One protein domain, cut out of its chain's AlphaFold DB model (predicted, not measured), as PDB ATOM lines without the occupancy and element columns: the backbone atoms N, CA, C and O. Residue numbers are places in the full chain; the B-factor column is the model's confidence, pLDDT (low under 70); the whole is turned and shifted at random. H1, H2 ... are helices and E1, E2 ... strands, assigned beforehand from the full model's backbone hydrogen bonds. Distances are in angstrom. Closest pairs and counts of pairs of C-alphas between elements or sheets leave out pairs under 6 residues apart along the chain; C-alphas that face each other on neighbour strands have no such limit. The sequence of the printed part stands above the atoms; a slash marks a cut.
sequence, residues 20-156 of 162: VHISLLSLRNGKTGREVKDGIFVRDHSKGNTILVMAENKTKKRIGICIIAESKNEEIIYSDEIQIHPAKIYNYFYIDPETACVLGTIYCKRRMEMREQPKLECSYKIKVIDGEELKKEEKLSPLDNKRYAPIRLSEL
ATOM      1  N   VAL A  20     -21.222 -38.473 -12.010       59.72
ATOM      2  CA  VAL A  20     -19.768 -38.741 -12.059       59.72
ATOM      3  C   VAL A  20     -19.500 -39.860 -13.058       59.72
ATOM      4  O   VAL A  20     -20.022 -40.954 -12.861       59.72
ATOM      5  N   HIS A  21     -18.786 -39.593 -14.153       65.56
ATOM      6  CA  HIS A  21     -18.353 -40.604 -15.123       65.56
ATOM      7  C   HIS A  21     -16.874 -40.915 -14.906       65.56
ATOM      8  O   HIS A  21     -16.062 -40.018 -14.683       65.56
ATOM      9  N   ILE A  22     -16.528 -42.195 -14.932       62.75
ATOM     10  CA  ILE A  22     -15.144 -42.634 -14.806       62.75
ATOM     11  C   ILE A  22     -14.813 -43.380 -16.083       62.75
ATOM     12  O   ILE A  22     -15.477 -44.363 -16.414       62.75
ATOM     13  N   SER A  23     -13.782 -42.902 -16.763       59.94
ATOM     14  CA  SER A  23     -13.300 -43.463 -18.012       59.94
ATOM     15  C   SER A  23     -11.904 -43.998 -17.783       59.94
ATOM     16  O   SER A  23     -10.990 -43.300 -17.334       59.94
ATOM     17  N   LEU A  24     -11.729 -45.273 -18.096       59.69
ATOM     18  CA  LEU A  24     -10.422 -45.898 -18.038       59.69
ATOM     19  C   LEU A  24      -9.711 -45.649 -19.365       59.69
ATOM     20  O   LEU A  24     -10.209 -46.032 -20.428       59.69
ATOM     21  N   LEU A  25      -8.526 -45.039 -19.307       54.94
ATOM     22  CA  LEU A  25      -7.609 -44.979 -20.444       54.94
ATOM     23  C   LEU A  25      -7.070 -46.390 -20.700       54.94
ATOM     24  O   LEU A  25      -5.987 -46.752 -20.252       54.94
ATOM     25  N   SER A  26      -7.833 -47.216 -21.410       50.19
ATOM     26  CA  SER A  26      -7.379 -48.544 -21.816       50.19
ATOM     27  C   SER A  26      -7.036 -48.549 -23.308       50.19
ATOM     28  O   SER A  26      -7.853 -48.149 -24.138       50.19
ATOM     29  N   LEU A  27      -5.842 -49.047 -23.666       44.72
ATOM     30  CA  LEU A  27      -5.477 -49.355 -25.060       44.72
ATOM     31  C   LEU A  27      -6.326 -50.473 -25.673       44.72
ATOM     32  O   LEU A  27      -6.162 -50.783 -26.855       44.72
ATOM     33  N   ARG A  28      -7.230 -51.096 -24.907       47.75
ATOM     34  CA  ARG A  28      -8.297 -51.875 -25.518       47.75
ATOM     35  C   ARG A  28      -9.209 -50.860 -26.188       47.75
ATOM     36  O   ARG A  28     -10.048 -50.260 -25.527       47.75
ATOM     37  N   ASN A  29      -8.955 -50.626 -27.477       50.94
ATOM     38  CA  ASN A  29      -9.847 -49.893 -28.367       50.94
ATOM     39  C   ASN A  29     -11.279 -50.272 -27.997       50.94
ATOM     40  O   ASN A  29     -11.649 -51.444 -28.075       50.94
ATOM     41  N   GLY A  30     -12.029 -49.300 -27.506       55.66
ATOM     42  CA  GLY A  30     -13.277 -49.578 -26.831       55.66
ATOM     43  C   GLY A  30     -14.184 -48.372 -26.884       55.66
ATOM     44  O   GLY A  30     -13.743 -47.230 -27.038       55.66
ATOM     45  N   LYS A  31     -15.476 -48.658 -26.800       60.03
ATOM     46  CA  LYS A  31     -16.521 -47.655 -26.697       60.03
ATOM     47  C   LYS A  31     -17.184 -47.865 -25.355       60.03
ATOM     48  O   LYS A  31     -17.727 -48.936 -25.103       60.03
ATOM     49  N   THR A  32     -17.132 -46.861 -24.500       69.56
ATOM     50  CA  THR A  32     -17.924 -46.850 -23.272       69.56
ATOM     51  C   THR A  32     -18.964 -45.766 -23.417       69.56
ATOM     52  O   THR A  32     -18.660 -44.668 -23.862       69.56
ATOM     53  N   GLY A  33     -20.215 -46.087 -23.116       71.25
ATOM     54  CA  GLY A  33     -21.316 -45.146 -23.234       71.25
ATOM     55  C   GLY A  33     -22.271 -45.318 -22.075       71.25
ATOM     56  O   GLY A  33     -22.515 -46.442 -21.635       71.25
ATOM     57  N   ARG A  34     -22.814 -44.212 -21.577       79.94
ATOM     58  CA  ARG A  34     -23.894 -44.253 -20.596       79.94
ATOM     59  C   ARG A  34     -24.901 -43.145 -20.826       79.94
ATOM     60  O   ARG A  34     -24.552 -42.054 -21.275       79.94
ATOM     61  N   GLU A  35     -26.131 -43.422 -20.435       85.19
ATOM     62  CA  GLU A  35     -27.150 -42.398 -20.278       85.19
ATOM     63  C   GLU A  35     -26.880 -41.629 -18.979       85.19
ATOM     64  O   GLU A  35     -26.684 -42.224 -17.919       85.19
ATOM     65  N   VAL A  36     -26.781 -40.302 -19.067       82.75
ATOM     66  CA  VAL A  36     -26.558 -39.420 -17.902       82.75
ATOM     67  C   VAL A  36     -27.831 -38.712 -17.450       82.75
ATOM     68  O   VAL A  36     -27.899 -38.232 -16.321       82.75
ATOM     69  N   LYS A  37     -28.820 -38.641 -18.339       84.56
ATOM     70  CA  LYS A  37     -30.181 -38.136 -18.144       84.56
ATOM     71  C   LYS A  37     -31.018 -38.650 -19.314       84.56
ATOM     72  O   LYS A  37     -30.440 -38.887 -20.368       84.56
ATOM     73  N   ASP A  38     -32.329 -38.785 -19.154       86.19
ATOM     74  CA  ASP A  38     -33.226 -39.315 -20.189       86.19
ATOM     75  C   ASP A  38     -32.967 -38.700 -21.575       86.19
ATOM     76  O   ASP A  38     -33.108 -37.489 -21.784       86.19
ATOM     77  N   GLY A  39     -32.566 -39.545 -22.525       86.50
ATOM     78  CA  GLY A  39     -32.250 -39.162 -23.899       86.50
ATOM     79  C   GLY A  39     -30.894 -38.473 -24.088       86.50
ATOM     80  O   GLY A  39     -30.566 -38.118 -25.217       86.50
ATOM     81  N   ILE A  40     -30.095 -38.296 -23.035       87.62
ATOM     82  CA  ILE A  40     -28.765 -37.678 -23.068       87.62
ATOM     83  C   ILE A  40     -27.702 -38.722 -22.750       87.62
ATOM     84  O   ILE A  40     -27.602 -39.228 -21.628       87.62
ATOM     85  N   PHE A  41     -26.858 -39.002 -23.736       87.31
ATOM     86  CA  PHE A  41     -25.804 -40.005 -23.631       87.31
ATOM     87  C   PHE A  41     -24.444 -39.340 -23.659       87.31
ATOM     88  O   PHE A  41     -24.241 -38.364 -24.373       87.31
ATOM     89  N   VAL A  42     -23.496 -39.901 -22.920       84.19
ATOM     90  CA  VAL A  42     -22.079 -39.587 -23.093       84.19
ATOM     91  C   VAL A  42     -21.343 -40.851 -23.461       84.19
ATOM     92  O   VAL A  42     -21.595 -41.910 -22.881       84.19
ATOM     93  N   ARG A  43     -20.472 -40.721 -24.455       82.62
ATOM     94  CA  ARG A  43     -19.658 -41.795 -24.994       82.62
ATOM     95  C   ARG A  43     -18.199 -41.390 -25.023       82.62
ATOM     96  O   ARG A  43     -17.869 -40.260 -25.381       82.62
ATOM     97  N   ASP A  44     -17.358 -42.369 -24.754       80.44
ATOM     98  CA  ASP A  44     -15.922 -42.273 -24.888       80.44
ATOM     99  C   ASP A  44     -15.439 -43.198 -25.985       80.44
ATOM    100  O   ASP A  44     -15.856 -44.355 -26.097       80.44
ATOM    101  N   HIS A  45     -14.505 -42.681 -26.769       77.06
ATOM    102  CA  HIS A  45     -13.784 -43.442 -27.770       77.06
ATOM    103  C   HIS A  45     -12.303 -43.432 -27.416       77.06
ATOM    104  O   HIS A  45     -11.626 -42.417 -27.597       77.06
ATOM    105  N   SER A  46     -11.796 -44.558 -26.913       74.00
ATOM    106  CA  SER A  46     -10.371 -44.717 -26.633       74.00
ATOM    107  C   SER A  46      -9.619 -45.198 -27.875       74.00
ATOM    108  O   SER A  46     -10.032 -46.132 -28.568       74.00
ATOM    109  N   LYS A  47      -8.484 -44.561 -28.163       72.81
ATOM    110  CA  LYS A  47      -7.515 -45.006 -29.168       72.81
ATOM    111  C   LYS A  47      -6.126 -44.554 -28.749       72.81
ATOM    112  O   LYS A  47      -5.851 -43.359 -28.674       72.81
ATOM    113  N   GLY A  48      -5.214 -45.496 -28.532       72.94
ATOM    114  CA  GLY A  48      -3.871 -45.119 -28.099       72.94
ATOM    115  C   GLY A  48      -3.871 -44.559 -26.669       72.94
ATOM    116  O   GLY A  48      -4.597 -45.011 -25.788       72.94
ATOM    117  N   ASN A  49      -3.070 -43.524 -26.452       73.50
ATOM    118  CA  ASN A  49      -3.017 -42.758 -25.208       73.50
ATOM    119  C   ASN A  49      -4.091 -41.656 -25.128       73.50
ATOM    120  O   ASN A  49      -3.907 -40.715 -24.359       73.50
ATOM    121  N   THR A  50      -5.167 -41.765 -25.915       75.31
ATOM    122  CA  THR A  50      -6.168 -40.713 -26.117       75.31
ATOM    123  C   THR A  50      -7.595 -41.252 -25.964       75.31
ATOM    124  O   THR A  50      -7.904 -42.345 -26.439       75.31
ATOM    125  N   ILE A  51      -8.471 -40.466 -25.342       78.06
ATOM    126  CA  ILE A  51      -9.926 -40.637 -25.276       78.06
ATOM    127  C   ILE A  51     -10.584 -39.412 -25.902       78.06
ATOM    128  O   ILE A  51     -10.301 -38.283 -25.510       78.06
ATOM    129  N   LEU A  52     -11.500 -39.634 -26.833       81.06
ATOM    130  CA  LEU A  52     -12.433 -38.617 -27.299       81.06
ATOM    131  C   LEU A  52     -13.731 -38.735 -26.499       81.06
ATOM    132  O   LEU A  52     -14.329 -39.810 -26.495       81.06
ATOM    133  N   VAL A  53     -14.168 -37.644 -25.872       82.19
ATOM    134  CA  VAL A  53     -15.429 -37.580 -25.124       82.19
ATOM    135  C   VAL A  53     -16.484 -36.891 -25.982       82.19
ATOM    136  O   VAL A  53     -16.298 -35.755 -26.430       82.19
ATOM    137  N   MET A  54     -17.608 -37.563 -26.192       85.38
ATOM    138  CA  MET A  54     -18.739 -37.075 -26.976       85.38
ATOM    139  C   MET A  54     -20.018 -37.133 -26.153       85.38
ATOM    140  O   MET A  54     -20.225 -38.064 -25.378       85.38
ATOM    141  N   ALA A  55     -20.904 -36.167 -26.352       86.38
ATOM    142  CA  ALA A  55     -22.262 -36.223 -25.835       86.38
ATOM    143  C   ALA A  55     -23.277 -36.235 -26.969       86.38
ATOM    144  O   ALA A  55     -23.073 -35.614 -28.009       86.38
ATOM    145  N   GLU A  56     -24.383 -36.923 -26.744       90.06
ATOM    146  CA  GLU A  56     -25.481 -37.079 -27.682       90.06
ATOM    147  C   GLU A  56     -26.765 -36.615 -27.029       90.06
ATOM    148  O   GLU A  56     -27.099 -37.026 -25.916       90.06
ATOM    149  N   ASN A  57     -27.506 -35.794 -27.754       90.56
ATOM    150  CA  ASN A  57     -28.816 -35.335 -27.364       90.56
ATOM    151  C   ASN A  57     -29.858 -36.001 -28.260       90.56
ATOM    152  O   ASN A  57     -30.124 -35.541 -29.365       90.56
ATOM    153  N   LYS A  58     -30.470 -37.083 -27.781       91.81
ATOM    154  CA  LYS A  58     -31.585 -37.766 -28.457       91.81
ATOM    155  C   LYS A  58     -32.943 -37.128 -28.148       91.81
ATOM    156  O   LYS A  58     -33.977 -37.661 -28.538       91.81
ATOM    157  N   THR A  59     -32.968 -36.024 -27.403       90.38
ATOM    158  CA  THR A  59     -34.212 -35.332 -27.061       90.38
ATOM    159  C   THR A  59     -34.609 -34.346 -28.155       90.38
ATOM    160  O   THR A  59     -33.815 -33.974 -29.015       90.38
ATOM    161  N   LYS A  60     -35.849 -33.856 -28.071       91.44
ATOM    162  CA  LYS A  60     -36.394 -32.825 -28.967       91.44
ATOM    163  C   LYS A  60     -36.080 -31.394 -28.518       91.44
ATOM    164  O   LYS A  60     -36.678 -30.447 -29.026       91.44
ATOM    165  N   LYS A  61     -35.224 -31.214 -27.508       88.69
ATOM    166  CA  LYS A  61     -34.925 -29.909 -26.906       88.69
ATOM    167  C   LYS A  61     -33.424 -29.691 -26.859       88.69
ATOM    168  O   LYS A  61     -32.668 -30.627 -26.638       88.69
ATOM    169  N   ARG A  62     -33.001 -28.443 -27.046       86.06
ATOM    170  CA  ARG A  62     -31.617 -28.045 -26.806       86.06
ATOM    171  C   ARG A  62     -31.291 -28.221 -25.326       86.06
ATOM    172  O   ARG A  62     -32.140 -27.940 -24.474       86.06
ATOM    173  N   ILE A  63     -30.076 -28.659 -25.034       86.19
ATOM    174  CA  ILE A  63     -29.569 -28.770 -23.668       86.19
ATOM    175  C   ILE A  63     -28.219 -28.074 -23.538       86.19
ATOM    176  O   ILE A  63     -27.480 -27.929 -24.511       86.19
ATOM    177  N   GLY A  64     -27.888 -27.673 -22.319       83.75
ATOM    178  CA  GLY A  64     -26.536 -27.335 -21.912       83.75
ATOM    179  C   GLY A  64     -25.867 -28.550 -21.276       83.75
ATOM    180  O   GLY A  64     -26.497 -29.312 -20.544       83.75
ATOM    181  N   ILE A  65     -24.578 -28.730 -21.520       79.88
ATOM    182  CA  ILE A  65     -23.734 -29.694 -20.824       79.88
ATOM    183  C   ILE A  65     -22.528 -28.961 -20.273       79.88
ATOM    184  O   ILE A  65     -21.837 -28.255 -21.001       79.88
ATOM    185  N   CYS A  66     -22.253 -29.173 -18.992       78.31
ATOM    186  CA  CYS A  66     -20.984 -28.827 -18.387       78.31
ATOM    187  C   CYS A  66     -20.194 -30.109 -18.118       78.31
ATOM    188  O   CYS A  66     -20.664 -30.982 -17.379       78.31
ATOM    189  N   ILE A  67     -19.011 -30.230 -18.719       77.12
ATOM    190  CA  ILE A  67     -18.037 -31.262 -18.365       77.12
ATOM    191  C   ILE A  67     -17.031 -30.681 -17.382       77.12
ATOM    192  O   ILE A  67     -16.501 -29.584 -17.566       77.12
ATOM    193  N   ILE A  68     -16.799 -31.443 -16.322       75.62
ATOM    194  CA  ILE A  68     -15.922 -31.081 -15.226       75.62
ATOM    195  C   ILE A  68     -14.837 -32.141 -15.141       75.62
ATOM    196  O   ILE A  68     -15.054 -33.208 -14.566       75.62
ATOM    197  N   ALA A  69     -13.686 -31.870 -15.742       71.62
ATOM    198  CA  ALA A  69     -12.565 -32.800 -15.729       71.62
ATOM    199  C   ALA A  69     -11.677 -32.548 -14.503       71.62
ATOM    200  O   ALA A  69     -11.292 -31.409 -14.225       71.62
ATOM    201  N   GLU A  70     -11.349 -33.619 -13.779       69.69
ATOM    202  CA  GLU A  70     -10.427 -33.593 -12.645       69.69
ATOM    203  C   GLU A  70      -9.503 -34.813 -12.722       69.69
ATOM    204  O   GLU A  70      -9.958 -35.956 -12.766       69.69
ATOM    205  N   SER A  71      -8.192 -34.574 -12.736       67.00
ATOM    206  CA  SER A  71      -7.187 -35.635 -12.694       67.00
ATOM    207  C   SER A  71      -6.247 -35.405 -11.523       67.00
ATOM    208  O   SER A  71      -5.664 -34.332 -11.384       67.00
ATOM    209  N   LYS A  72      -6.059 -36.447 -10.708       65.75
ATOM    210  CA  LYS A  72      -4.979 -36.508  -9.710       65.75
ATOM    211  C   LYS A  72      -3.639 -36.890 -10.339       65.75
ATOM    212  O   LYS A  72      -2.611 -36.827  -9.676       65.75
ATOM    213  N   ASN A  73      -3.663 -37.320 -11.600       68.12
ATOM    214  CA  ASN A  73      -2.490 -37.715 -12.349       68.12
ATOM    215  C   ASN A  73      -2.036 -36.572 -13.269       68.12
ATOM    216  O   ASN A  73      -2.731 -36.190 -14.214       68.12
ATOM    217  N   GLU A  74      -0.839 -36.085 -12.972       68.75
ATOM    218  CA  GLU A  74      -0.084 -35.031 -13.653       68.75
ATOM    219  C   GLU A  74       0.185 -35.310 -15.149       68.75
ATOM    220  O   GLU A  74       0.397 -34.420 -15.984       68.75
ATOM    221  N   GLU A  75       0.143 -36.582 -15.522       68.94
ATOM    222  CA  GLU A  75       0.408 -37.042 -16.877       68.94
ATOM    223  C   GLU A  75      -0.826 -36.969 -17.781       68.94
ATOM    224  O   GLU A  75      -0.671 -37.057 -18.999       68.94
ATOM    225  N   ILE A  76      -2.030 -36.794 -17.223       68.06
ATOM    226  CA  ILE A  76      -3.288 -36.705 -17.978       68.06
ATOM    227  C   ILE A  76      -3.582 -35.241 -18.321       68.06
ATOM    228  O   ILE A  76      -3.683 -34.383 -17.445       68.06
ATOM    229  N   ILE A  77      -3.760 -34.963 -19.610       67.19
ATOM    230  CA  ILE A  77      -4.190 -33.669 -20.137       67.19
ATOM    231  C   ILE A  77      -5.624 -33.788 -20.639       67.19
ATOM    232  O   ILE A  77      -5.924 -34.644 -21.468       67.19
ATOM    233  N   TYR A  78      -6.483 -32.874 -20.193       67.88
ATOM    234  CA  TYR A  78      -7.731 -32.566 -20.879       67.88
ATOM    235  C   TYR A  78      -7.471 -31.439 -21.883       67.88
ATOM    236  O   TYR A  78      -6.936 -30.387 -21.533       67.88
ATOM    237  N   SER A  79      -7.820 -31.667 -23.140       63.56
ATOM    238  CA  SER A  79      -7.734 -30.686 -24.208       63.56
ATOM    239  C   SER A  79      -9.095 -30.522 -24.856       63.56
ATOM    240  O   SER A  79      -9.620 -31.403 -25.533       63.56
ATOM    241  N   ASP A  80      -9.653 -29.346 -24.652       61.28
ATOM    242  CA  ASP A  80     -10.463 -28.649 -25.635       61.28
ATOM    243  C   ASP A  80      -9.549 -27.863 -26.599       61.28
ATOM    244  O   ASP A  80      -9.712 -28.042 -27.801       61.28
ATOM    245  N   GLU A  81      -8.536 -27.127 -26.099       49.56
ATOM    246  CA  GLU A  81      -7.310 -26.659 -26.812       49.56
ATOM    247  C   GLU A  81      -6.092 -26.351 -25.890       49.56
ATOM    248  O   GLU A  81      -5.161 -25.685 -26.323       49.56
ATOM    249  N   ILE A  82      -6.021 -26.916 -24.669       46.56
ATOM    250  CA  ILE A  82      -4.974 -26.746 -23.616       46.56
ATOM    251  C   ILE A  82      -5.400 -25.752 -22.518       46.56
ATOM    252  O   ILE A  82      -5.182 -24.547 -22.624       46.56
ATOM    253  N   GLN A  83      -5.835 -26.291 -21.372       39.81
ATOM    254  CA  GLN A  83      -5.379 -25.789 -20.074       39.81
ATOM    255  C   GLN A  83      -4.879 -26.927 -19.180       39.81
ATOM    256  O   GLN A  83      -5.392 -28.041 -19.149       39.81
ATOM    257  N   ILE A  84      -3.772 -26.606 -18.518       43.22
ATOM    258  CA  ILE A  84      -2.810 -27.478 -17.855       43.22
ATOM    259  C   ILE A  84      -3.260 -27.661 -16.389       43.22
ATOM    260  O   ILE A  84      -3.528 -26.672 -15.722       43.22
ATOM    261  N   HIS A  85      -3.379 -28.910 -15.918       41.19
ATOM    262  CA  HIS A  85      -2.851 -29.447 -14.643       41.19
ATOM    263  C   HIS A  85      -2.734 -28.494 -13.417       41.19
ATOM    264  O   HIS A  85      -2.107 -27.449 -13.552       41.19
ATOM    265  N   PRO A  86      -3.140 -28.831 -12.169       49.44
ATOM    266  CA  PRO A  86      -4.143 -29.768 -11.655       49.44
ATOM    267  C   PRO A  86      -5.483 -29.031 -11.423       49.44
ATOM    268  O   PRO A  86      -6.091 -29.107 -10.356       49.44
ATOM    269  N   ALA A  87      -5.896 -28.202 -12.381       54.81
ATOM    270  CA  ALA A  87      -7.082 -27.371 -12.233       54.81
ATOM    271  C   ALA A  87      -8.349 -28.154 -12.598       54.81
ATOM    272  O   ALA A  87      -8.384 -28.882 -13.587       54.81
ATOM    273  N   LYS A  88      -9.406 -27.973 -11.803       65.88
ATOM    274  CA  LYS A  88     -10.763 -28.398 -12.151       65.88
ATOM    275  C   LYS A  88     -11.240 -27.541 -13.325       65.88
ATOM    276  O   LYS A  88     -11.450 -26.339 -13.153       65.88
ATOM    277  N   ILE A  89     -11.373 -28.140 -14.505       66.38
ATOM    278  CA  ILE A  89     -11.781 -27.435 -15.729       66.38
ATOM    279  C   ILE A  89     -13.294 -27.542 -15.869       66.38
ATOM    280  O   ILE A  89     -13.833 -28.632 -15.715       66.38
ATOM    281  N   TYR A  90     -13.962 -26.425 -16.161       71.19
ATOM    282  CA  TYR A  90     -15.399 -26.376 -16.431       71.19
ATOM    283  C   TYR A  90     -15.615 -25.922 -17.867       71.19
ATOM    284  O   TYR A  90     -15.403 -24.748 -18.175       71.19
ATOM    285  N   ASN A  91     -16.078 -26.833 -18.715       73.19
ATOM    286  CA  ASN A  91     -16.386 -26.517 -20.103       73.19
ATOM    287  C   ASN A  91     -17.869 -26.676 -20.365       73.19
ATOM    288  O   ASN A  91     -18.449 -27.716 -20.058       73.19
ATOM    289  N   TYR A  92     -18.460 -25.622 -20.917       75.06
ATOM    290  CA  TYR A  92     -19.884 -25.524 -21.180       75.06
ATOM    291  C   TYR A  92     -20.140 -25.645 -22.675       75.06
ATOM    292  O   TYR A  92     -19.475 -25.006 -23.485       75.06
ATOM    293  N   PHE A  93     -21.130 -26.456 -23.017       78.12
ATOM    294  CA  PHE A  93     -21.519 -26.771 -24.378       78.12
ATOM    295  C   PHE A  93     -23.027 -26.680 -24.497       78.12
ATOM    296  O   PHE A  93     -23.741 -27.158 -23.620       78.12
ATOM    297  N   TYR A  94     -23.510 -26.139 -25.606       83.94
ATOM    298  CA  TYR A  94     -24.897 -26.318 -26.007       83.94
ATOM    299  C   TYR A  94     -24.979 -27.415 -27.056       83.94
ATOM    300  O   TYR A  94     -24.168 -27.458 -27.982       83.94
ATOM    301  N   ILE A  95     -25.945 -28.312 -26.888       83.50
ATOM    302  CA  ILE A  95     -26.160 -29.442 -27.786       83.50
ATOM    303  C   ILE A  95     -27.585 -29.366 -28.304       83.50
ATOM    304  O   ILE A  95     -28.553 -29.435 -27.537       83.50
ATOM    305  N   ASP A  96     -27.702 -29.220 -29.616       87.81
ATOM    306  CA  ASP A  96     -28.983 -29.113 -30.297       87.81
ATOM    307  C   ASP A  96     -29.732 -30.458 -30.291       87.81
ATOM    308  O   ASP A  96     -29.110 -31.514 -30.117       87.81
ATOM    309  N   PRO A  97     -31.069 -30.446 -30.437       90.75
ATOM    310  CA  PRO A  97     -31.867 -31.664 -30.536       90.75
ATOM    311  C   PRO A  97     -31.347 -32.608 -31.617       90.75
ATOM    312  O   PRO A  97     -31.002 -32.161 -32.706       90.75
ATOM    313  N   GLU A  98     -31.353 -33.907 -31.336       91.25
ATOM    314  CA  GLU A  98     -30.987 -34.957 -32.297       91.25
ATOM    315  C   GLU A  98     -29.581 -34.776 -32.902       91.25
ATOM    316  O   GLU A  98     -29.303 -35.178 -34.039       91.25
ATOM    317  N   THR A  99     -28.661 -34.213 -32.112       88.69
ATOM    318  CA  THR A  99     -27.250 -34.051 -32.480       88.69
ATOM    319  C   THR A  99     -26.304 -34.685 -31.470       88.69
ATOM    320  O   THR A  99     -26.660 -34.986 -30.329       88.69
ATOM    321  N   ALA A 100     -25.066 -34.878 -31.903       87.31
ATOM    322  CA  ALA A 100     -23.933 -35.203 -31.068       87.31
ATOM    323  C   ALA A 100     -22.858 -34.128 -31.168       87.31
ATOM    324  O   ALA A 100     -22.693 -33.456 -32.190       87.31
ATOM    325  N   CYS A 101     -22.111 -33.984 -30.084       83.44
ATOM    326  CA  CYS A 101     -21.132 -32.938 -29.909       83.44
ATOM    327  C   CYS A 101     -19.869 -33.503 -29.259       83.44
ATOM    328  O   CYS A 101     -19.942 -34.230 -28.266       83.44
ATOM    329  N   VAL A 102     -18.706 -33.157 -29.808       82.62
ATOM    330  CA  VAL A 102     -17.420 -33.458 -29.172       82.62
ATOM    331  C   VAL A 102     -17.234 -32.491 -28.009       82.62
ATOM    332  O   VAL A 102     -17.179 -31.278 -28.212       82.62
ATOM    333  N   LEU A 103     -17.135 -33.038 -26.798       78.25
ATOM    334  CA  LEU A 103     -16.892 -32.256 -25.587       78.25
ATOM    335  C   LEU A 103     -15.401 -31.975 -25.401       78.25
ATOM    336  O   LEU A 103     -15.031 -30.940 -24.868       78.25
ATOM    337  N   GLY A 104     -14.533 -32.884 -25.843       78.00
ATOM    338  CA  GLY A 104     -13.090 -32.692 -25.764       78.00
ATOM    339  C   GLY A 104     -12.315 -33.990 -25.902       78.00
ATOM    340  O   GLY A 104     -12.880 -35.065 -26.109       78.00
ATOM    341  N   THR A 105     -10.998 -33.874 -25.790       77.81
ATOM    342  CA  THR A 105     -10.061 -34.990 -25.882       77.81
ATOM    343  C   THR A 105      -9.228 -35.074 -24.608       77.81
ATOM    344  O   THR A 105      -8.645 -34.087 -24.174       77.81
ATOM    345  N   ILE A 106      -9.130 -36.257 -24.019       77.75
ATOM    346  CA  ILE A 106      -8.258 -36.551 -22.883       77.75
ATOM    347  C   ILE A 106      -7.072 -37.350 -23.411       77.75
ATOM    348  O   ILE A 106      -7.277 -38.332 -24.117       77.75
ATOM    349  N   TYR A 107      -5.836 -36.985 -23.086       74.38
ATOM    350  CA  TYR A 107      -4.669 -37.775 -23.483       74.38
ATOM    351  C   TYR A 107      -3.555 -37.769 -22.440       74.38
ATOM    352  O   TYR A 107      -3.427 -36.841 -21.646       74.38
ATOM    353  N   CYS A 108      -2.720 -38.806 -22.449       72.88
ATOM    354  CA  CYS A 108      -1.521 -38.862 -21.611       72.88
ATOM    355  C   CYS A 108      -0.322 -38.201 -22.316       72.88
ATOM    356  O   CYS A 108      -0.043 -38.515 -23.476       72.88
ATOM    357  N   LYS A 109       0.413 -37.325 -21.611       71.38
ATOM    358  CA  LYS A 109       1.617 -36.617 -22.104       71.38
ATOM    359  C   LYS A 109       2.707 -37.553 -22.607       71.38
ATOM    360  O   LYS A 109       3.377 -37.238 -23.587       71.38
ATOM    361  N   ARG A 110       2.931 -38.665 -21.904       69.06
ATOM    362  CA  ARG A 110       4.001 -39.608 -22.226       69.06
ATOM    363  C   ARG A 110       3.463 -40.827 -22.955       69.06
ATOM    364  O   ARG A 110       2.316 -41.240 -22.788       69.06
ATOM    365  N   ARG A 111       4.335 -41.439 -23.752       66.31
ATOM    366  CA  ARG A 111       4.059 -42.737 -24.361       66.31
ATOM    367  C   ARG A 111       4.092 -43.790 -23.253       66.31
ATOM    368  O   ARG A 111       5.146 -44.044 -22.682       66.31
ATOM    369  N   MET A 112       2.939 -44.362 -22.934       64.62
ATOM    370  CA  MET A 112       2.840 -45.394 -21.904       64.62
ATOM    371  C   MET A 112       3.092 -46.789 -22.455       64.62
ATOM    372  O   MET A 112       2.579 -47.157 -23.516       64.62
ATOM    373  N   GLU A 113       3.778 -47.609 -21.667       64.75
ATOM    374  CA  GLU A 113       3.864 -49.045 -21.907       64.75
ATOM    375  C   GLU A 113       2.534 -49.751 -21.592       64.75
ATOM    376  O   GLU A 113       1.775 -49.316 -20.723       64.75
ATOM    377  N   MET A 114       2.263 -50.882 -22.257       60.28
ATOM    378  CA  MET A 114       1.004 -51.638 -22.102       60.28
ATOM    379  C   MET A 114       0.666 -52.005 -20.650       60.28
ATOM    380  O   MET A 114      -0.497 -52.018 -20.260       60.28
ATOM    381  N   ARG A 115       1.688 -52.262 -19.831       63.38
ATOM    382  CA  ARG A 115       1.547 -52.659 -18.421       63.38
ATOM    383  C   ARG A 115       1.178 -51.519 -17.464       63.38
ATOM    384  O   ARG A 115       0.719 -51.784 -16.358       63.38
ATOM    385  N   GLU A 116       1.387 -50.265 -17.859       61.22
ATOM    386  CA  GLU A 116       1.143 -49.090 -17.005       61.22
ATOM    387  C   GLU A 116      -0.243 -48.473 -17.233       61.22
ATOM    388  O   GLU A 116      -0.752 -47.744 -16.389       61.22
ATOM    389  N   GLN A 117      -0.882 -48.819 -18.348       58.72
ATOM    390  CA  GLN A 117      -2.137 -48.233 -18.822       58.72
ATOM    391  C   GLN A 117      -3.363 -48.444 -17.930       58.72
ATOM    392  O   GLN A 117      -4.111 -47.485 -17.765       58.72
ATOM    393  N   PRO A 118      -3.575 -49.613 -17.290       56.47
ATOM    394  CA  PRO A 118      -4.704 -49.794 -16.375       56.47
ATOM    395  C   PRO A 118      -4.676 -48.851 -15.165       56.47
ATOM    396  O   PRO A 118      -5.661 -48.765 -14.444       56.47
ATOM    397  N   LYS A 119      -3.550 -48.164 -14.917       58.06
ATOM    398  CA  LYS A 119      -3.362 -47.249 -13.786       58.06
ATOM    399  C   LYS A 119      -3.755 -45.802 -14.104       58.06
ATOM    400  O   LYS A 119      -3.727 -44.968 -13.201       58.06
ATOM    401  N   LEU A 120      -4.093 -45.483 -15.358       59.91
ATOM    402  CA  LEU A 120      -4.596 -44.160 -15.726       59.91
ATOM    403  C   LEU A 120      -6.121 -44.132 -15.687       59.91
ATOM    404  O   LEU A 120      -6.809 -44.283 -16.698       59.91
ATOM    405  N   GLU A 121      -6.646 -43.904 -14.492       62.16
ATOM    406  CA  GLU A 121      -8.051 -43.567 -14.313       62.16
ATOM    407  C   GLU A 121      -8.230 -42.066 -14.558       62.16
ATOM    408  O   GLU A 121      -7.607 -41.238 -13.888       62.16
ATOM    409  N   CYS A 122      -9.071 -41.705 -15.529       64.06
ATOM    410  CA  CYS A 122      -9.547 -40.337 -15.666       64.06
ATOM    411  C   CYS A 122     -11.014 -40.300 -15.252       64.06
ATOM    412  O   CYS A 122     -11.840 -41.061 -15.749       64.06
ATOM    413  N   SER A 123     -11.352 -39.405 -14.335       69.19
ATOM    414  CA  SER A 123     -12.738 -39.170 -13.955       69.19
ATOM    415  C   SER A 123     -13.148 -37.778 -14.388       69.19
ATOM    416  O   SER A 123     -12.414 -36.810 -14.184       69.19
ATOM    417  N   TYR A 124     -14.345 -37.660 -14.938       72.12
ATOM    418  CA  TYR A 124     -14.953 -36.368 -15.183       72.12
ATOM    419  C   TYR A 124     -16.415 -36.405 -14.768       72.12
ATOM    420  O   TYR A 124     -17.106 -37.421 -14.843       72.12
ATOM    421  N   LYS A 125     -16.916 -35.277 -14.288       76.69
ATOM    422  CA  LYS A 125     -18.327 -35.136 -13.953       76.69
ATOM    423  C   LYS A 125     -19.051 -34.459 -15.092       76.69
ATOM    424  O   LYS A 125     -18.490 -33.609 -15.779       76.69
ATOM    425  N   ILE A 126     -20.307 -34.831 -15.262       78.12
ATOM    426  CA  ILE A 126     -21.188 -34.200 -16.228       78.12
ATOM    427  C   ILE A 126     -22.368 -33.624 -15.481       78.12
ATOM    428  O   ILE A 126     -23.032 -34.317 -14.705       78.12
ATOM    429  N   LYS A 127     -22.632 -32.353 -15.755       82.38
ATOM    430  CA  LYS A 127     -23.860 -31.684 -15.364       82.38
ATOM    431  C   LYS A 127     -24.652 -31.371 -16.626       82.38
ATOM    432  O   LYS A 127     -24.166 -30.661 -17.504       82.38
ATOM    433  N   VAL A 128     -25.867 -31.904 -16.709       83.19
ATOM    434  CA  VAL A 128     -26.827 -31.557 -17.762       83.19
ATOM    435  C   VAL A 128     -27.678 -30.391 -17.269       83.19
ATOM    436  O   VAL A 128     -28.211 -30.442 -16.163       83.19
ATOM    437  N   ILE A 129     -27.794 -29.357 -18.092       83.25
ATOM    438  CA  ILE A 129     -28.502 -28.106 -17.826       83.25
ATOM    439  C   ILE A 129     -29.652 -28.010 -18.831       83.25
ATOM    440  O   ILE A 129     -29.431 -28.066 -20.039       83.25
ATOM    441  N   ASP A 130     -30.889 -27.869 -18.370       81.81
ATOM    442  CA  ASP A 130     -32.061 -27.777 -19.241       81.81
ATOM    443  C   ASP A 130     -33.091 -26.757 -18.740       81.81
ATOM    444  O   ASP A 130     -32.939 -26.117 -17.697       81.81
ATOM    445  N   GLY A 131     -34.137 -26.544 -19.543       79.25
ATOM    446  CA  GLY A 131     -35.294 -25.743 -19.154       79.25
ATOM    447  C   GLY A 131     -34.951 -24.299 -18.772       79.25
ATOM    448  O   GLY A 131     -34.396 -23.541 -19.565       79.25
ATOM    449  N   GLU A 132     -35.355 -23.886 -17.571       72.38
ATOM    450  CA  GLU A 132     -35.140 -22.517 -17.088       72.38
ATOM    451  C   GLU A 132     -33.687 -22.221 -16.706       72.38
ATOM    452  O   GLU A 132     -33.267 -21.069 -16.814       72.38
ATOM    453  N   GLU A 133     -32.920 -23.230 -16.278       72.25
ATOM    454  CA  GLU A 133     -31.492 -23.071 -15.971       72.25
ATOM    455  C   GLU A 133     -30.718 -22.770 -17.260       72.25
ATOM    456  O   GLU A 133     -29.935 -21.825 -17.303       72.25
ATOM    457  N   LEU A 134     -31.058 -23.464 -18.351       75.75
ATOM    458  CA  LEU A 134     -30.487 -23.215 -19.675       75.75
ATOM    459  C   LEU A 134     -30.711 -21.770 -20.143       75.75
ATOM    460  O   LEU A 134     -29.766 -21.087 -20.527       75.75
ATOM    461  N   LYS A 135     -31.945 -21.263 -20.024       72.25
ATOM    462  CA  LYS A 135     -32.292 -19.879 -20.404       72.25
ATOM    463  C   LYS A 135     -31.534 -18.816 -19.603       72.25
ATOM    464  O   LYS A 135     -31.454 -17.668 -20.044       72.25
ATOM    465  N   LYS A 136     -31.070 -19.144 -18.392       68.81
ATOM    466  CA  LYS A 136     -30.265 -18.245 -17.551       68.81
ATOM    467  C   LYS A 136     -28.798 -18.281 -17.972       68.81
ATOM    468  O   LYS A 136     -28.202 -17.217 -18.107       68.81
ATOM    469  N   GLU A 137     -28.258 -19.465 -18.237       66.38
ATOM    470  CA  GLU A 137     -26.864 -19.661 -18.658       66.38
ATOM    471  C   GLU A 137     -26.593 -19.141 -20.085       66.38
ATOM    472  O   GLU A 137     -25.588 -18.466 -20.308       66.38
ATOM    473  N   GLU A 138     -27.530 -19.315 -21.027       63.94
ATOM    474  CA  GLU A 138     -27.432 -18.771 -22.400       63.94
ATOM    475  C   GLU A 138     -27.283 -17.244 -22.421       63.94
ATOM    476  O   GLU A 138     -26.629 -16.681 -23.298       63.94
ATOM    477  N   LYS A 139     -27.846 -16.555 -21.423       55.88
ATOM    478  CA  LYS A 139     -27.717 -15.098 -21.278       55.88
ATOM    479  C   LYS A 139     -26.352 -14.667 -20.738       55.88
ATOM    480  O   LYS A 139     -26.008 -13.494 -20.865       55.88
ATOM    481  N   LEU A 140     -25.610 -15.575 -20.105       46.31
ATOM    482  CA  LEU A 140     -24.365 -15.289 -19.389       46.31
ATOM    483  C   LEU A 140     -23.114 -15.723 -20.164       46.31
ATOM    484  O   LEU A 140     -22.076 -15.077 -20.022       46.31
ATOM    485  N   SER A 141     -23.200 -16.762 -21.001       48.19
ATOM    486  CA  SER A 141     -22.081 -17.243 -21.820       48.19
ATOM    487  C   SER A 141     -22.556 -17.692 -23.213       48.19
ATOM    488  O   SER A 141     -23.123 -18.779 -23.344       48.19
ATOM    489  N   PRO A 142     -22.319 -16.890 -24.272       48.97
ATOM    490  CA  PRO A 142     -22.731 -17.197 -25.645       48.97
ATOM    491  C   PRO A 142     -21.707 -18.066 -26.398       48.97
ATOM    492  O   PRO A 142     -21.702 -18.083 -27.630       48.97
ATOM    493  N   LEU A 143     -20.777 -18.725 -25.697       48.41
ATOM    494  CA  LEU A 143     -19.800 -19.609 -26.331       48.41
ATOM    495  C   LEU A 143     -20.491 -20.915 -26.738       48.41
ATOM    496  O   LEU A 143     -20.399 -21.935 -26.064       48.41
ATOM    497  N   ASP A 144     -21.192 -20.855 -27.868       52.69
ATOM    498  CA  ASP A 144     -21.494 -22.024 -28.682       52.69
ATOM    499  C   ASP A 144     -20.193 -22.758 -29.010       52.69
ATOM    500  O   ASP A 144     -19.132 -22.140 -29.152       52.69
ATOM    501  N   ASN A 145     -20.280 -24.079 -29.154       52.16
ATOM    502  CA  ASN A 145     -19.176 -24.944 -29.546       52.16
ATOM    503  C   ASN A 145     -18.754 -24.649 -31.001       52.16
ATOM    504  O   ASN A 145     -19.013 -25.420 -31.916       52.16
ATOM    505  N   LYS A 146     -18.133 -23.487 -31.243       53.56
ATOM    506  CA  LYS A 146     -17.816 -22.947 -32.579       53.56
ATOM    507  C   LYS A 146     -16.815 -23.794 -33.365       53.56
ATOM    508  O   LYS A 146     -16.554 -23.493 -34.525       53.56
ATOM    509  N   ARG A 147     -16.203 -24.793 -32.727       56.47
ATOM    510  CA  ARG A 147     -15.046 -25.511 -33.263       56.47
ATOM    511  C   ARG A 147     -15.416 -26.775 -34.027       56.47
ATOM    512  O   ARG A 147     -14.783 -27.068 -35.035       56.47
ATOM    513  N   TYR A 148     -16.452 -27.484 -33.588       63.75
ATOM    514  CA  TYR A 148     -16.985 -28.636 -34.303       63.75
ATOM    515  C   TYR A 148     -18.446 -28.375 -34.624       63.75
ATOM    516  O   TYR A 148     -19.238 -28.083 -33.730       63.75
ATOM    517  N   ALA A 149     -18.799 -28.489 -35.903       69.06
ATOM    518  CA  ALA A 149     -20.200 -28.491 -36.284       69.06
ATOM    519  C   ALA A 149     -20.912 -29.642 -35.547       69.06
ATOM    520  O   ALA A 149     -20.344 -30.738 -35.461       69.06
ATOM    521  N   PRO A 150     -22.122 -29.418 -35.007       75.00
ATOM    522  CA  PRO A 150     -22.930 -30.496 -34.457       75.00
ATOM    523  C   PRO A 150     -23.094 -31.609 -35.495       75.00
ATOM    524  O   PRO A 150     -23.378 -31.338 -36.661       75.00
ATOM    525  N   ILE A 151     -22.915 -32.855 -35.067       83.69
ATOM    526  CA  ILE A 151     -23.078 -34.030 -35.927       83.69
ATOM    527  C   ILE A 151     -24.520 -34.492 -35.777       83.69
ATOM    528  O   ILE A 151     -24.972 -34.688 -34.649       83.69
ATOM    529  N   ARG A 152     -25.267 -34.685 -36.866       86.62
ATOM    530  CA  ARG A 152     -26.625 -35.234 -36.726       86.62
ATOM    531  C   ARG A 152     -26.539 -36.677 -36.255       86.62
ATOM    532  O   ARG A 152     -25.696 -37.435 -36.728       86.62
ATOM    533  N   LEU A 153     -27.443 -37.107 -35.380       84.62
ATOM    534  CA  LEU A 153     -27.435 -38.505 -34.930       84.62
ATOM    535  C   LEU A 153     -27.654 -39.500 -36.077       84.62
ATOM    536  O   LEU A 153     -27.162 -40.618 -36.005       84.62
ATOM    537  N   SER A 154     -28.337 -39.085 -37.146       83.56
ATOM    538  CA  SER A 154     -28.492 -39.866 -38.379       83.56
ATOM    539  C   SER A 154     -27.193 -40.041 -39.173       83.56
ATOM    540  O   SER A 154     -27.100 -40.942 -40.000       83.56
ATOM    541  N   GLU A 155     -26.226 -39.143 -38.983       81.44
ATOM    542  CA  GLU A 155     -24.916 -39.155 -39.647       81.44
ATOM    543  C   GLU A 155     -23.865 -39.883 -38.813       81.44
ATOM    544  O   GLU A 155     -22.828 -40.295 -39.337       81.44
ATOM    545  N   LEU A 156     -24.125 -40.060 -37.515       73.50
ATOM    546  CA  LEU A 156     -23.334 -40.988 -36.736       73.50
ATOM    547  C   LEU A 156     -23.565 -42.387 -37.305       73.50
ATOM    548  O   LEU A 156     -24.716 -42.787 -37.491       73.50
TER     549      LEU A 156
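Overview. This is residues 20 to 156 of the 162 residues of an uncharacterized protein of Caenorhabditis nigoni (UniProt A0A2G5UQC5). Two strongly twisted sheets stand face to face as a sandwich, with their strands running nearly in line; E2, E3, E4, E8 and E6 make one layer and E1, E9, E5 and E7 the other. The short helix H1 is at one end over E5, the loop of residues 109 to 120 makes the opposite end, and the tail folds back until residues 151 to 152 pair with E8. The printed part has 137 residues, with nine named strands, E1 to E9, followed by one named helix, H1; its class is mostly strand, and both sheets are antiparallel, in the orders E2 E3 E4 E8 E6 and E1 E9 E5 E7. The whole is compact, with a radius of gyration of the C-alphas of 15.1 A and spans of 46 by 31 by 25 A.

Along the chain. Start with the larger sheet: find C-alpha 30 at (-13.277, -49.578, -26.831), where E2, residues 30 to 37, begins. Next come E3, residues 40 to 47, and E4, residues 50 to 57, each 23.3 A long, then E8, residues 99 to 108, 28.3 A, and E6, residues 76 to 79. In the other sheet, E1 is residues 20 to 24, E9 residues 121 to 129, 25.9 A, E5 residues 63 to 70, 22.6 A, and E7 residues 89 to 95. H1, residues 131 to 137, ends at C-alpha 137, (-26.864, -19.661, -18.658).

Arrangement. E2, E3 and E4 form a meander, each strand the antiparallel neighbour of the one before; look at N 34 and O 42, 2.9 A apart, and N 43 and O 54, 2.8 A. E4 and E8 have N 51 and O 106 at 2.7 A, and E8 and the edge strand E6 have N 77 and O 107 at 2.8 A. Across the sandwich, the parts that face each other are 9.1 A centre to centre; the closest C-alphas of E5 and E8, Ile 67 and Leu 103, are 7.4 A apart. In the second sheet, find N 21 and O 124 of E1 and E9 at 2.8 A, N 66 and O 127 of E5 and E9 at 2.8 A, and N 65 and O 93 of E5 and E7 at 2.8 A. H1 is on this sheet at a height of 8.5 A, over E5 and slantwise to it at 50 degrees on the local plane; their closest C-alphas, Gly 64 and Leu 134, are 6.1 A apart. In H1 every O i to N i+4 pair is within hydrogen-bond range.

Size, cuts and confidence. The C-alphas farthest apart, Arg 115 and Lys 139, are 47.7 A apart. The printed part has no cut, and the link E8 to E9, 12 residues, is long. The mean pLDDT of the printed part is 71.2; residues 20 to 32, 70 to 89, 110 to 123 and 136 to 149 are under 70.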